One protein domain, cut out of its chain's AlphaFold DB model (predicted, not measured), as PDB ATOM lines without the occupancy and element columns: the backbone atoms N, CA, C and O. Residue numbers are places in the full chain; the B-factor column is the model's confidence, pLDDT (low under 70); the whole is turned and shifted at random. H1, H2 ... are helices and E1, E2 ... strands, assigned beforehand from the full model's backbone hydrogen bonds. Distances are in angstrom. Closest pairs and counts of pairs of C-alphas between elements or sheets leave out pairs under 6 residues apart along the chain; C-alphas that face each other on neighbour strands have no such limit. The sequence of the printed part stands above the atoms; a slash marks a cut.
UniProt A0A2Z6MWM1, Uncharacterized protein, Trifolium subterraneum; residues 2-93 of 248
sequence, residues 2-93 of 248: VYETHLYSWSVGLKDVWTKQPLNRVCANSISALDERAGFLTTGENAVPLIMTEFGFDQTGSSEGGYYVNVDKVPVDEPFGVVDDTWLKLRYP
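AT A GLANCE: This is residues 2 to 93 of the 248 residues of an uncharacterized protein of Trifolium subterraneum (UniProt A0A2Z6MWM1). This is a loose, open model: a ribbon of two parallel strands, E1 and E2, with one long helix, H3, running back on the way from E1 to E2, and a long tail with no named element looping away beyond the end of E2. The short helices H1 and H2 make the turn from E1 into H3, H4 follows H3, and in the tail residues 69 to 74 stick out before the rest folds back. The printed part has 92 residues, with four named helices and two named strands in the order E1 H1 H2 H3 H4 E2; its class is mixed, helices and strands, with 40 residues, under half, in named elements. The radius of gyration of the C-alphas is 15.7 A and the spans are 48 by 35 by 28 A.

HOW THE PARTS SIT: Begin at E1, residues 3 to 7, and look for its parallel neighbour E2, residues 50 to 55, at 27 degrees. C-alphas 4 and 51 face each other at 4.9 A, and N 7 and O 54, 2.8 A apart, are within hydrogen-bond range. Between the two come H1, residues 9 to 12, H2, residues 15 to 20, H3, residues 23 to 37, and H4, residues 39 to 42: a strand-helix-strand unit, two parallel neighbour strands with helices between them. H1 is close to but not clearly touching H3, with the C-alphas of Val 12 and Ser 30 closest at 5.9 A. H2 too is close to but not clearly touching H3, closest at the C-alphas of Trp 18 and Val 26, 6.5 A, at a steep tilt of 40 degrees, opposite ways. H3 and H4 meet only through their link, and H3 and E2 are apart. In H2 and H3 each O i to N i+4 pair is within hydrogen-bond range; H1 and H4 are too short for such a pair, and of one O i to N i+3 pair in each, that of H4 is within range and that of H1 is not.

IN THESE COORDINATES: Find C-alpha 3 at (43.379, -33.632, -38.528); from there E1 runs 13.8 A to residue 7. H1 covers 5.8 A and H2 8.3 A. At C-alpha 23, (37.170, -57.397, -54.558), H3 sets out on its 21.4 A to residue 37, and H4 adds 5.6 A. E2 covers 13.5 A and ends at C-alpha 55, (35.519, -46.363, -39.163).

THE WHOLE: The two C-alphas farthest apart are those of Glu 45 and Asp 72, 49.3 A. The printed part has no cut, and no link is long. The mean pLDDT of the printed part is 72.0; look for values under 70 at residues 8 to 16 and 56 to 81.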
ATOM      1  N   VAL A   2      46.171 -31.179 -35.563       83.00
ATOM      2  CA  VAL A   2      45.874 -32.597 -35.821       83.00
ATOM      3  C   VAL A   2      44.590 -32.630 -36.638       83.00
ATOM      4  O   VAL A   2      43.684 -31.851 -36.343       83.00
ATOM      5  N   TYR A   3      44.544 -33.474 -37.662       86.81
ATOM      6  CA  TYR A   3      43.379 -33.632 -38.528       86.81
ATOM      7  C   TYR A   3      42.647 -34.927 -38.187       86.81
ATOM      8  O   TYR A   3      43.270 -35.905 -37.775       86.81
ATOM      9  N   GLU A   4      41.333 -34.924 -38.368       88.06
ATOM     10  CA  GLU A   4      40.451 -36.053 -38.086       88.06
ATOM     11  C   GLU A   4      39.714 -36.455 -39.366       88.06
ATOM     12  O   GLU A   4      39.266 -35.592 -40.124       88.06
ATOM     13  N   THR A   5      39.608 -37.759 -39.621       86.06
ATOM     14  CA  THR A   5      38.838 -38.307 -40.744       86.06
ATOM     15  C   THR A   5      37.987 -39.487 -40.303       86.06
ATOM     16  O   THR A   5      38.368 -40.255 -39.420       86.06
ATOM     17  N   HIS A   6      36.826 -39.626 -40.936       82.88
ATOM     18  CA  HIS A   6      35.853 -40.674 -40.652       82.88
ATOM     19  C   HIS A   6      35.607 -41.484 -41.935       82.88
ATOM     20  O   HIS A   6      35.546 -40.916 -43.031       82.88
ATOM     21  N   LEU A   7      35.447 -42.802 -41.815       76.38
ATOM     22  CA  LEU A   7      35.097 -43.701 -42.918       76.38
ATOM     23  C   LEU A   7      33.887 -44.551 -42.550       76.38
ATOM     24  O   LEU A   7      33.991 -45.658 -42.023       76.38
ATOM     25  N   TYR A   8      32.720 -44.025 -42.878       66.81
ATOM     26  CA  TYR A   8      31.466 -44.714 -42.634       66.81
ATOM     27  C   TYR A   8      31.250 -45.892 -43.587       66.81
ATOM     28  O   TYR A   8      31.597 -45.811 -44.768       66.81
ATOM     29  N   SER A   9      30.568 -46.936 -43.111       59.94
ATOM     30  CA  SER A   9      30.222 -48.137 -43.888       59.94
ATOM     31  C   SER A   9      29.489 -47.829 -45.199       59.94
ATOM     32  O   SER A   9      29.707 -48.496 -46.204       59.94
ATOM     33  N   TRP A  10      28.664 -46.778 -45.242       57.28
ATOM     34  CA  TRP A  10      27.976 -46.350 -46.467       57.28
ATOM     35  C   TRP A  10      28.865 -45.561 -47.440       57.28
ATOM     36  O   TRP A  10      28.521 -45.433 -48.614       57.28
ATOM     37  N   SER A  11      30.008 -45.033 -46.985       55.25
ATOM     38  CA  SER A  11      30.956 -44.284 -47.827       55.25
ATOM     39  C   SER A  11      31.792 -45.190 -48.735       55.25
ATOM     40  O   SER A  11      32.314 -44.715 -49.740       55.25
ATOM     41  N   VAL A  12      31.894 -46.479 -48.399       56.09
ATOM     42  CA  VAL A  12      32.621 -47.521 -49.148       56.09
ATOM     43  C   VAL A  12      31.695 -48.407 -49.999       56.09
ATOM     44  O   VAL A  12      32.105 -49.452 -50.499       56.09
ATOM     45  N   GLY A  13      30.451 -47.965 -50.217       56.00
ATOM     46  CA  GLY A  13      29.445 -48.680 -51.002       56.00
ATOM     47  C   GLY A  13      28.666 -49.720 -50.191       56.00
ATOM     48  O   GLY A  13      29.120 -50.223 -49.169       56.00
ATOM     49  N   LEU A  14      27.450 -50.035 -50.647       59.84
ATOM     50  CA  LEU A  14      26.587 -51.046 -50.025       59.84
ATOM     51  C   LEU A  14      27.240 -52.441 -50.090       59.84
ATOM     52  O   LEU A  14      28.051 -52.698 -50.977       59.84
ATOM     53  N   LYS A  15      26.829 -53.379 -49.221       62.72
ATOM     54  CA  LYS A  15      27.270 -54.796 -49.206       62.72
ATOM     55  C   LYS A  15      27.359 -55.442 -50.592       62.72
ATOM     56  O   LYS A  15      28.282 -56.208 -50.863       62.72
ATOM     57  N   ASP A  16      26.405 -55.135 -51.467       64.50
ATOM     58  CA  ASP A  16      26.364 -55.644 -52.840       64.50
ATOM     59  C   ASP A  16      27.638 -55.323 -53.627       64.50
ATOM     60  O   ASP A  16      28.056 -56.111 -54.465       64.50
ATOM     61  N   VAL A  17      28.296 -54.204 -53.331       73.75
ATOM     62  CA  VAL A  17      29.571 -53.837 -53.947       73.75
ATOM     63  C   VAL A  17      30.660 -54.827 -53.531       73.75
ATOM     64  O   VAL A  17      31.276 -55.438 -54.394       73.75
ATOM     65  N   TRP A  18      30.837 -55.075 -52.232       73.12
ATOM     66  CA  TRP A  18      31.873 -55.979 -51.710       73.12
ATOM     67  C   TRP A  18      31.613 -57.467 -51.990       73.12
ATOM     68  O   TRP A  18      32.546 -58.261 -51.959       73.12
ATOM     69  N   THR A  19      30.360 -57.849 -52.260       71.44
ATOM     70  CA  THR A  19      29.956 -59.253 -52.480       71.44
ATOM     71  C   THR A  19      29.686 -59.616 -53.938       71.44
ATOM     72  O   THR A  19      29.706 -60.799 -54.271       71.44
ATOM     73  N   LYS A  20      29.405 -58.638 -54.809       76.50
ATOM     74  CA  LYS A  20      29.052 -58.876 -56.222       76.50
ATOM     75  C   LYS A  20      30.021 -58.233 -57.211       76.50
ATOM     76  O   LYS A  20      29.904 -58.505 -58.402       76.50
ATOM     77  N   GLN A  21      30.931 -57.364 -56.762       82.19
ATOM     78  CA  GLN A  21      31.967 -56.785 -57.621       82.19
ATOM     79  C   GLN A  21      33.345 -57.376 -57.306       82.19
ATOM     80  O   GLN A  21      33.568 -57.846 -56.189       82.19
ATOM     81  N   PRO A  22      34.291 -57.311 -58.261       88.44
ATOM     82  CA  PRO A  22      35.660 -57.760 -58.044       88.44
ATOM     83  C   PRO A  22      36.302 -57.084 -56.834       88.44
ATOM     84  O   PRO A  22      36.463 -55.859 -56.792       88.44
ATOM     85  N   LEU A  23      36.720 -57.888 -55.860       88.75
ATOM     86  CA  LEU A  23      37.170 -57.397 -54.558       88.75
ATOM     87  C   LEU A  23      38.376 -56.448 -54.663       88.75
ATOM     88  O   LEU A  23      38.431 -55.420 -53.988       88.75
ATOM     89  N   ASN A  24      39.313 -56.742 -55.569       90.94
ATOM     90  CA  ASN A  24      40.478 -55.893 -55.820       90.94
ATOM     91  C   ASN A  24      40.092 -54.487 -56.325       90.94
ATOM     92  O   ASN A  24      40.694 -53.498 -55.906       90.94
ATOM     93  N   ARG A  25      39.064 -54.382 -57.177       89.69
ATOM     94  CA  ARG A  25      38.548 -53.103 -57.690       89.69
ATOM     95  C   ARG A  25      37.881 -52.296 -56.581       89.69
ATOM     96  O   ARG A  25      38.127 -51.100 -56.454       89.69
ATOM     97  N   VAL A  26      37.055 -52.946 -55.763       87.50
ATOM     98  CA  VAL A  26      36.373 -52.285 -54.639       87.50
ATOM     99  C   VAL A  26      37.387 -51.768 -53.615       87.50
ATOM    100  O   VAL A  26      37.292 -50.619 -53.175       87.50
ATOM    101  N   CYS A  27      38.403 -52.575 -53.299       88.69
ATOM    102  CA  CYS A  27      39.513 -52.178 -52.438       88.69
ATOM    103  C   CYS A  27      40.273 -50.970 -53.012       88.69
ATOM    104  O   CYS A  27      40.440 -49.971 -52.314       88.69
ATOM    105  N   ALA A  28      40.649 -51.012 -54.295       90.94
ATOM    106  CA  ALA A  28      41.353 -49.915 -54.960       90.94
ATOM    107  C   ALA A  28      40.565 -48.596 -54.921       90.94
ATOM    108  O   ALA A  28      41.114 -47.557 -54.556       90.94
ATOM    109  N   ASN A  29      39.266 -48.645 -55.228       88.38
ATOM    110  CA  ASN A  29      38.398 -47.467 -55.189       88.38
ATOM    111  C   ASN A  29      38.276 -46.893 -53.773       88.38
ATOM    112  O   ASN A  29      38.274 -45.676 -53.598       88.38
ATOM    113  N   SER A  30      38.205 -47.761 -52.762       86.50
ATOM    114  CA  SER A  30      38.118 -47.348 -51.359       86.50
ATOM    115  C   SER A  30      39.407 -46.674 -50.883       86.50
ATOM    116  O   SER A  30      39.341 -45.635 -50.227       86.50
ATOM    117  N   ILE A  31      40.570 -47.226 -51.252       88.06
ATOM    118  CA  ILE A  31      41.882 -46.631 -50.959       88.06
ATOM    119  C   ILE A  31      42.003 -45.266 -51.646       88.06
ATOM    120  O   ILE A  31      42.296 -44.281 -50.975       88.06
ATOM    121  N   SER A  32      41.690 -45.177 -52.946       90.12
ATOM    122  CA  SER A  32      41.754 -43.911 -53.696       90.12
ATOM    123  C   SER A  32      40.858 -42.838 -53.080       90.12
ATOM    124  O   SER A  32      41.291 -41.708 -52.877       90.12
ATOM    125  N   ALA A  33      39.623 -43.193 -52.712       87.50
ATOM    126  CA  ALA A  33      38.689 -42.255 -52.099       87.50
ATOM    127  C   ALA A  33      39.171 -41.747 -50.728       87.50
ATOM    128  O   ALA A  33      38.926 -40.588 -50.386       87.50
ATOM    129  N   LEU A  34      39.840 -42.591 -49.934       86.88
ATOM    130  CA  LEU A  34      40.434 -42.173 -48.663       86.88
ATOM    131  C   LEU A  34      41.647 -41.260 -48.889       86.88
ATOM    132  O   LEU A  34      41.769 -40.226 -48.226       86.88
ATOM    133  N   ASP A  35      42.507 -41.608 -49.844       89.19
ATOM    134  CA  ASP A  35      43.701 -40.831 -50.178       89.19
ATOM    135  C   ASP A  35      43.346 -39.430 -50.693       89.19
ATOM    136  O   ASP A  35      43.918 -38.439 -50.230       89.19
ATOM    137  N   GLU A  36      42.342 -39.333 -51.567       89.81
ATOM    138  CA  GLU A  36      41.826 -38.066 -52.102       89.81
ATOM    139  C   GLU A  36      41.233 -37.156 -51.018       89.81
ATOM    140  O   GLU A  36      41.327 -35.933 -51.116       89.81
ATOM    141  N   ARG A  37      40.617 -37.734 -49.979       89.31
ATOM    142  CA  ARG A  37      39.945 -36.970 -48.915       89.31
ATOM    143  C   ARG A  37      40.870 -36.574 -47.775       89.31
ATOM    144  O   ARG A  37      40.705 -35.487 -47.225       89.31
ATOM    145  N   ALA A  38      41.784 -37.457 -47.384       90.62
ATOM    146  CA  ALA A  38      42.593 -37.272 -46.182       90.62
ATOM    147  C   ALA A  38      44.014 -37.838 -46.289       90.62
ATOM    148  O   ALA A  38      44.914 -37.292 -45.654       90.62
ATOM    149  N   GLY A  39      44.257 -38.891 -47.080       86.75
ATOM    150  CA  GLY A  39      45.590 -39.508 -47.160       86.75
ATOM    151  C   GLY A  39      46.674 -38.571 -47.703       86.75
ATOM    152  O   GLY A  39      47.827 -38.662 -47.288       86.75
ATOM    153  N   PHE A  40      46.322 -37.574 -48.523       86.75
ATOM    154  CA  PHE A  40      47.276 -36.541 -48.949       86.75
ATOM    155  C   PHE A  40      47.924 -35.781 -47.771       86.75
ATOM    156  O   PHE A  40      49.034 -35.275 -47.914       86.75
ATOM    157  N   LEU A  41      47.272 -35.726 -46.601       88.62
ATOM    158  CA  LEU A  41      47.793 -35.063 -45.401       88.62
ATOM    159  C   LEU A  41      48.968 -35.813 -44.766       88.62
ATOM    160  O   LEU A  41      49.745 -35.206 -44.034       88.62
ATOM    161  N   THR A  42      49.112 -37.115 -45.017       84.19
ATOM    162  CA  THR A  42      50.138 -37.955 -44.375       84.19
ATOM    163  C   THR A  42      51.383 -38.144 -45.242       84.19
ATOM    164  O   THR A  42      52.301 -38.862 -44.851       84.19
ATOM    165  N   THR A  43      51.449 -37.485 -46.403       79.75
ATOM    166  CA  THR A  43      52.534 -37.642 -47.382       79.75
ATOM    167  C   THR A  43      53.184 -36.301 -47.742       79.75
ATOM    168  O   THR A  43      52.597 -35.235 -47.570       79.75
ATOM    169  N   GLY A  44      54.423 -36.347 -48.241       78.12
ATOM    170  CA  GLY A  44      55.190 -35.161 -48.644       78.12
ATOM    171  C   GLY A  44      55.933 -34.455 -47.500       78.12
ATOM    172  O   GLY A  44      55.922 -34.899 -46.356       78.12
ATOM    173  N   GLU A  45      56.611 -33.348 -47.821       77.75
ATOM    174  CA  GLU A  45      57.473 -32.610 -46.873       77.75
ATOM    175  C   GLU A  45      56.706 -31.996 -45.694       77.75
ATOM    176  O   GLU A  45      57.268 -31.809 -44.619       77.75
ATOM    177  N   ASN A  46      55.415 -31.713 -45.884       82.75
ATOM    178  CA  ASN A  46      54.548 -31.092 -44.884       82.75
ATOM    179  C   ASN A  46      53.510 -32.077 -44.332       82.75
ATOM    180  O   ASN A  46      52.398 -31.665 -43.998       82.75
ATOM    181  N   ALA A  47      53.849 -33.368 -44.266       83.56
ATOM    182  CA  ALA A  47      52.975 -34.377 -43.683       83.56
ATOM    183  C   ALA A  47      52.584 -33.998 -42.243       83.56
ATOM    184  O   ALA A  47      53.420 -33.594 -41.428       83.56
ATOM    185  N   VAL A  48      51.302 -34.141 -41.922       85.06
ATOM    186  CA  VAL A  48      50.717 -33.802 -40.623       85.06
ATOM    187  C   VAL A  48      50.045 -35.022 -39.995       85.06
ATOM    188  O   VAL A  48      49.596 -35.920 -40.708       85.06
ATOM    189  N   PRO A  49      49.935 -35.074 -38.655       83.12
ATOM    190  CA  PRO A  49      49.204 -36.143 -37.990       83.12
ATOM    191  C   PRO A  49      47.730 -36.176 -38.420       83.12
ATOM    192  O   PRO A  49      47.013 -35.178 -38.278       83.12
ATOM    193  N   LEU A  50      47.293 -37.343 -38.893       86.00
ATOM    194  CA  LEU A  50      45.908 -37.677 -39.207       86.00
ATOM    195  C   LEU A  50      45.433 -38.756 -38.230       86.00
ATOM    196  O   LEU A  50      46.101 -39.777 -38.066       86.00
ATOM    197  N   ILE A  51      44.289 -38.534 -37.594       83.75
ATOM    198  CA  ILE A  51      43.633 -39.510 -36.725       83.75
ATOM    199  C   ILE A  51      42.357 -39.984 -37.413       83.75
ATOM    200  O   ILE A  51      41.572 -39.185 -37.921       83.75
ATOM    201  N   MET A  52      42.155 -41.298 -37.414       82.38
ATOM    202  CA  MET A  52      40.911 -41.922 -37.842       82.38
ATOM    203  C   MET A  52      40.140 -42.352 -36.597       82.38
ATOM    204  O   MET A  52      40.534 -43.303 -35.923       82.38
ATOM    205  N   THR A  53      39.101 -41.602 -36.249       75.00
ATOM    206  CA  THR A  53      38.321 -41.792 -35.014       75.00
ATOM    207  C   THR A  53      37.094 -42.662 -35.233       75.00
ATOM    208  O   THR A  53      36.715 -43.412 -34.339       75.00
ATOM    209  N   GLU A  54      36.522 -42.617 -36.435       74.31
ATOM    210  CA  GLU A  54      35.356 -43.407 -36.800       74.31
ATOM    211  C   GLU A  54      35.606 -44.168 -38.097       74.31
ATOM    212  O   GLU A  54      35.860 -43.592 -39.158       74.31
ATOM    213  N   PHE A  55      35.527 -45.488 -38.009       75.62
ATOM    214  CA  PHE A  55      35.519 -46.363 -39.163       75.62
ATOM    215  C   PHE A  55      34.809 -47.656 -38.813       75.62
ATOM    216  O   PHE A  55      34.972 -48.189 -37.718       75.62
ATOM    217  N   GLY A  56      34.036 -48.177 -39.753       63.84
ATOM    218  CA  GLY A  56      33.272 -49.384 -39.500       63.84
ATOM    219  C   GLY A  56      32.718 -49.958 -40.785       63.84
ATOM    220  O   GLY A  56      32.202 -49.238 -41.636       63.84
ATOM    221  N   PHE A  57      32.828 -51.270 -40.916       63.44
ATOM    222  CA  PHE A  57      32.104 -52.076 -41.886       63.44
ATOM    223  C   PHE A  57      31.823 -53.430 -41.239       63.44
ATOM    224  O   PHE A  57      32.525 -53.841 -40.310       63.44
ATOM    225  N   ASP A  58      30.802 -54.129 -41.720       59.44
ATOM    226  CA  ASP A  58      30.575 -55.497 -41.282       59.44
ATOM    227  C   ASP A  58      31.697 -56.412 -41.791       59.44
ATOM    228  O   ASP A  58      31.738 -56.754 -42.974       59.44
ATOM    229  N   GLN A  59      32.603 -56.835 -40.906       56.19
ATOM    230  CA  GLN A  59      33.678 -57.762 -41.266       56.19
ATOM    231  C   GLN A  59      33.220 -59.234 -41.243       56.19
ATOM    232  O   GLN A  59      34.015 -60.116 -41.558       56.19
ATOM    233  N   THR A  60      31.959 -59.512 -40.878       53.31
ATOM    234  CA  THR A  60      31.321 -60.843 -40.966       53.31
ATOM    235  C   THR A  60      30.614 -61.088 -42.303       53.31
ATOM    236  O   THR A  60      30.288 -62.231 -42.621       53.31
ATOM    237  N   GLY A  61      30.363 -60.034 -43.093       48.28
ATOM    238  CA  GLY A  61      29.616 -60.109 -44.354       48.28
ATOM    239  C   GLY A  61      28.082 -60.097 -44.208       48.28
ATOM    240  O   GLY A  61      27.368 -60.386 -45.180       48.28
ATOM    241  N   SER A  62      27.533 -59.767 -43.035       44.88
ATOM    242  CA  SER A  62      26.086 -59.613 -42.819       44.88
ATOM    243  C   SER A  62      25.570 -58.225 -43.273       44.88
ATOM    244  O   SER A  62      26.328 -57.377 -43.738       44.88
ATOM    245  N   SER A  63      24.245 -58.044 -43.333       43.06
ATOM    246  CA  SER A  63      23.571 -56.910 -44.005       43.06
ATOM    247  C   SER A  63      22.805 -55.965 -43.078       43.06
ATOM    248  O   SER A  63      22.114 -55.077 -43.574       43.06
ATOM    249  N   GLU A  64      22.878 -56.131 -41.761       42.88
ATOM    250  CA  GLU A  64      21.967 -55.431 -40.848       42.88
ATOM    251  C   GLU A  64      22.661 -54.283 -40.110       42.88
ATOM    252  O   GLU A  64      23.022 -54.371 -38.944       42.88
ATOM    253  N   GLY A  65      22.841 -53.170 -40.825       40.25
ATOM    254  CA  GLY A  65      23.221 -51.878 -40.254       40.25
ATOM    255  C   GLY A  65      22.038 -50.928 -40.206       40.25
ATOM    256  O   GLY A  65      21.855 -50.137 -41.128       40.25
ATOM    257  N   GLY A  66      21.203 -51.023 -39.174       38.75
ATOM    258  CA  GLY A  66      20.072 -50.117 -38.983       38.75
ATOM    259  C   GLY A  66      20.435 -48.944 -38.076       38.75
ATOM    260  O   GLY A  66      20.460 -49.109 -36.863       38.75
ATOM    261  N   TYR A  67      20.641 -47.747 -38.632       39.09
ATOM    262  CA  TYR A  67      20.621 -46.509 -37.846       39.09
ATOM    263  C   TYR A  67      19.187 -45.968 -37.816       39.09
ATOM    264  O   TYR A  67      18.755 -45.293 -38.747       39.09
ATOM    265  N   TYR A  68      18.438 -46.251 -36.747       37.72
ATOM    266  CA  TYR A  68      17.201 -45.525 -36.441       37.72
ATOM    267  C   TYR A  68      17.243 -45.012 -35.003       37.72
ATOM    268  O   TYR A  68      17.181 -45.777 -34.043       37.72
ATOM    269  N   VAL A  69      17.336 -43.688 -34.876       43.38
ATOM    270  CA  VAL A  69      17.283 -42.963 -33.606       43.38
ATOM    271  C   VAL A  69      15.817 -42.797 -33.204       43.38
ATOM    272  O   VAL A  69      15.068 -42.088 -33.870       43.38
ATOM    273  N   ASN A  70      15.417 -43.410 -32.092       41.19
ATOM    274  CA  ASN A  70      14.281 -42.945 -31.299       41.19
ATOM    275  C   ASN A  70      14.837 -42.455 -29.960       41.19
ATOM    276  O   ASN A  70      15.511 -43.203 -29.258       41.19
ATOM    277  N   VAL A  71      14.563 -41.192 -29.639       45.06
ATOM    278  CA  VAL A  71      15.250 -40.348 -28.641       45.06
ATOM    279  C   VAL A  71      15.133 -40.822 -27.178       45.06
ATOM    280  O   VAL A  71      15.694 -40.182 -26.303       45.06
ATOM    281  N   ASP A  72      14.524 -41.973 -26.874       51.53
ATOM    282  CA  ASP A  72      14.186 -42.321 -25.482       51.53
ATOM    283  C   ASP A  72      14.490 -43.759 -25.010       51.53
ATOM    284  O   ASP A  72      14.027 -44.131 -23.929       51.53
ATOM    285  N   LYS A  73      15.241 -44.612 -25.729       51.62
ATOM    286  CA  LYS A  73      15.449 -46.008 -25.265       51.62
ATOM    287  C   LYS A  73      16.796 -46.655 -25.612       51.62
ATOM    288  O   LYS A  73      17.062 -46.885 -26.780       51.62
ATOM    289  N   VAL A  74      17.472 -47.108 -24.539       54.38
ATOM    290  CA  VAL A  74      18.464 -48.211 -24.433       54.38
ATOM    291  C   VAL A  74      19.799 -47.965 -25.166       54.38
ATOM    292  O   VAL A  74      19.787 -47.398 -26.252       54.38
ATOM    293  N   PRO A  75      20.967 -48.360 -24.604       51.41
ATOM    294  CA  PRO A  75      22.220 -48.367 -25.356       51.41
ATOM    295  C   PRO A  75      22.023 -49.173 -26.641       51.41
ATOM    296  O   PRO A  75      21.714 -50.362 -26.590       51.41
ATOM    297  N   VAL A  76      22.106 -48.492 -27.779       56.81
ATOM    298  CA  VAL A  76      21.929 -49.111 -29.088       56.81
ATOM    299  C   VAL A  76      23.251 -49.770 -29.441       56.81
ATOM    300  O   VAL A  76      24.288 -49.109 -29.424       56.81
ATOM    301  N   ASP A  77      23.209 -51.073 -29.716       64.50
ATOM    302  CA  ASP A  77      24.348 -51.792 -30.276       64.50
ATOM    303  C   ASP A  77      24.797 -51.081 -31.561       64.50
ATOM    304  O   ASP A  77      23.977 -50.836 -32.446       64.50
ATOM    305  N   GLU A  78      26.076 -50.715 -31.656       65.88
ATOM    306  CA  GLU A  78      26.666 -50.205 -32.892       65.88
ATOM    307  C   GLU A  78      27.230 -51.410 -33.668       65.88
ATOM    308  O   GLU A  78      28.347 -51.856 -33.386       65.88
ATOM    309  N   PRO A  79      26.494 -51.976 -34.648       64.69
ATOM    310  CA  PRO A  79      26.840 -53.269 -35.247       64.69
ATOM    311  C   PRO A  79      28.178 -53.254 -36.000       64.69
ATOM    312  O   PRO A  79      28.788 -54.303 -36.213       64.69
ATOM    313  N   PHE A  80      28.652 -52.067 -36.387       66.62
ATOM    314  CA  PHE A  80      29.925 -51.857 -37.083       66.62
ATOM    315  C   PHE A  80      31.017 -51.260 -36.193       66.62
ATOM    316  O   PHE A  80      32.118 -51.004 -36.685       66.62
ATOM    317  N   GLY A  81      30.727 -51.065 -34.905       68.81
ATOM    318  CA  GLY A  81      31.685 -50.577 -33.928       68.81
ATOM    319  C   GLY A  81      32.818 -51.576 -33.684       68.81
ATOM    320  O   GLY A  81      32.672 -52.794 -33.833       68.81
ATOM    321  N   VAL A  82      33.975 -51.047 -33.280       76.44
ATOM    322  CA  VAL A  82      35.165 -51.842 -32.928       76.44
ATOM    323  C   VAL A  82      34.910 -52.717 -31.691       76.44
ATOM    324  O   VAL A  82      35.449 -53.826 -31.587       76.44
ATOM    325  N   VAL A  83      34.071 -52.240 -30.769       75.94
ATOM    326  CA  VAL A  83      33.674 -52.933 -29.535       75.94
ATOM    327  C   VAL A  83      32.258 -53.513 -29.630       75.94
ATOM    328  O   VAL A  83      31.454 -53.105 -30.471       75.94
ATOM    329  N   ASP A  84      31.981 -54.525 -28.811       78.50
ATOM    330  CA  ASP A  84      30.649 -55.115 -28.680       78.50
ATOM    331  C   ASP A  84      29.675 -54.201 -27.911       78.50
ATOM    332  O   ASP A  84      30.056 -53.151 -27.389       78.50
ATOM    333  N   ASP A  85      28.406 -54.602 -27.835       77.19
ATOM    334  CA  ASP A  85      27.335 -53.899 -27.113       77.19
ATOM    335  C   ASP A  85      27.634 -53.699 -25.616       77.19
ATOM    336  O   ASP A  85      27.081 -52.804 -24.972       77.19
ATOM    337  N   THR A  86      28.549 -54.499 -25.057       79.25
ATOM    338  CA  THR A  86      29.011 -54.367 -23.673       79.25
ATOM    339  C   THR A  86      30.074 -53.287 -23.487       79.25
ATOM    340  O   THR A  86      30.363 -52.935 -22.344       79.25
ATOM    341  N   TRP A  87      30.663 -52.766 -24.571       74.75
ATOM    342  CA  TRP A  87      31.808 -51.840 -24.575       74.75
ATOM    343  C   TRP A  87      33.079 -52.389 -23.899       74.75
ATOM    344  O   TRP A  87      34.041 -51.650 -23.685       74.75
ATOM    345  N   LEU A  88      33.109 -53.682 -23.554       82.12
ATOM    346  CA  LEU A  88      34.215 -54.308 -22.820       82.12
ATOM    347  C   LEU A  88      35.098 -55.188 -23.703       82.12
ATOM    348  O   LEU A  88      36.236 -55.476 -23.323       82.12
ATOM    349  N   LYS A  89      34.597 -55.651 -24.851       83.06
ATOM    350  CA  LYS A  89      35.338 -56.557 -25.735       83.06
ATOM    351  C   LYS A  89      35.357 -56.028 -27.154       83.06
ATOM    352  O   LYS A  89      34.438 -55.351 -27.597       83.06
ATOM    353  N   LEU A  90      36.411 -56.386 -27.882       82.50
ATOM    354  CA  LEU A  90      36.460 -56.189 -29.324       82.50
ATOM    355  C   LEU A  90      35.453 -57.126 -29.991       82.50
ATOM    356  O   LEU A  90      35.457 -58.328 -29.713       82.50
ATOM    357  N   ARG A  91      34.648 -56.593 -30.914       80.81
ATOM    358  CA  ARG A  91      33.697 -57.393 -31.701       80.81
ATOM    359  C   ARG A  91      34.417 -58.408 -32.589       80.81
ATOM    360  O   ARG A  91      33.954 -59.529 -32.769       80.81
ATOM    361  N   TYR A  92      35.591 -58.026 -33.092       78.69
ATOM    362  CA  TYR A  92      36.457 -58.867 -33.912       78.69
ATOM    363  C   TYR A  92      37.755 -59.170 -33.149       78.69
ATOM    364  O   TYR A  92      38.614 -58.294 -33.048       78.69
ATOM    365  N   PRO A  93      37.955 -60.400 -32.637       77.62
ATOM    366  CA  PRO A  93      39.119 -60.733 -31.807       77.62
ATOM    367  C   PRO A  93      40.472 -60.470 -32.487       77.62
ATOM    368  O   PRO A  93      41.438 -60.093 -31.830       77.62
TER     369      PRO A  93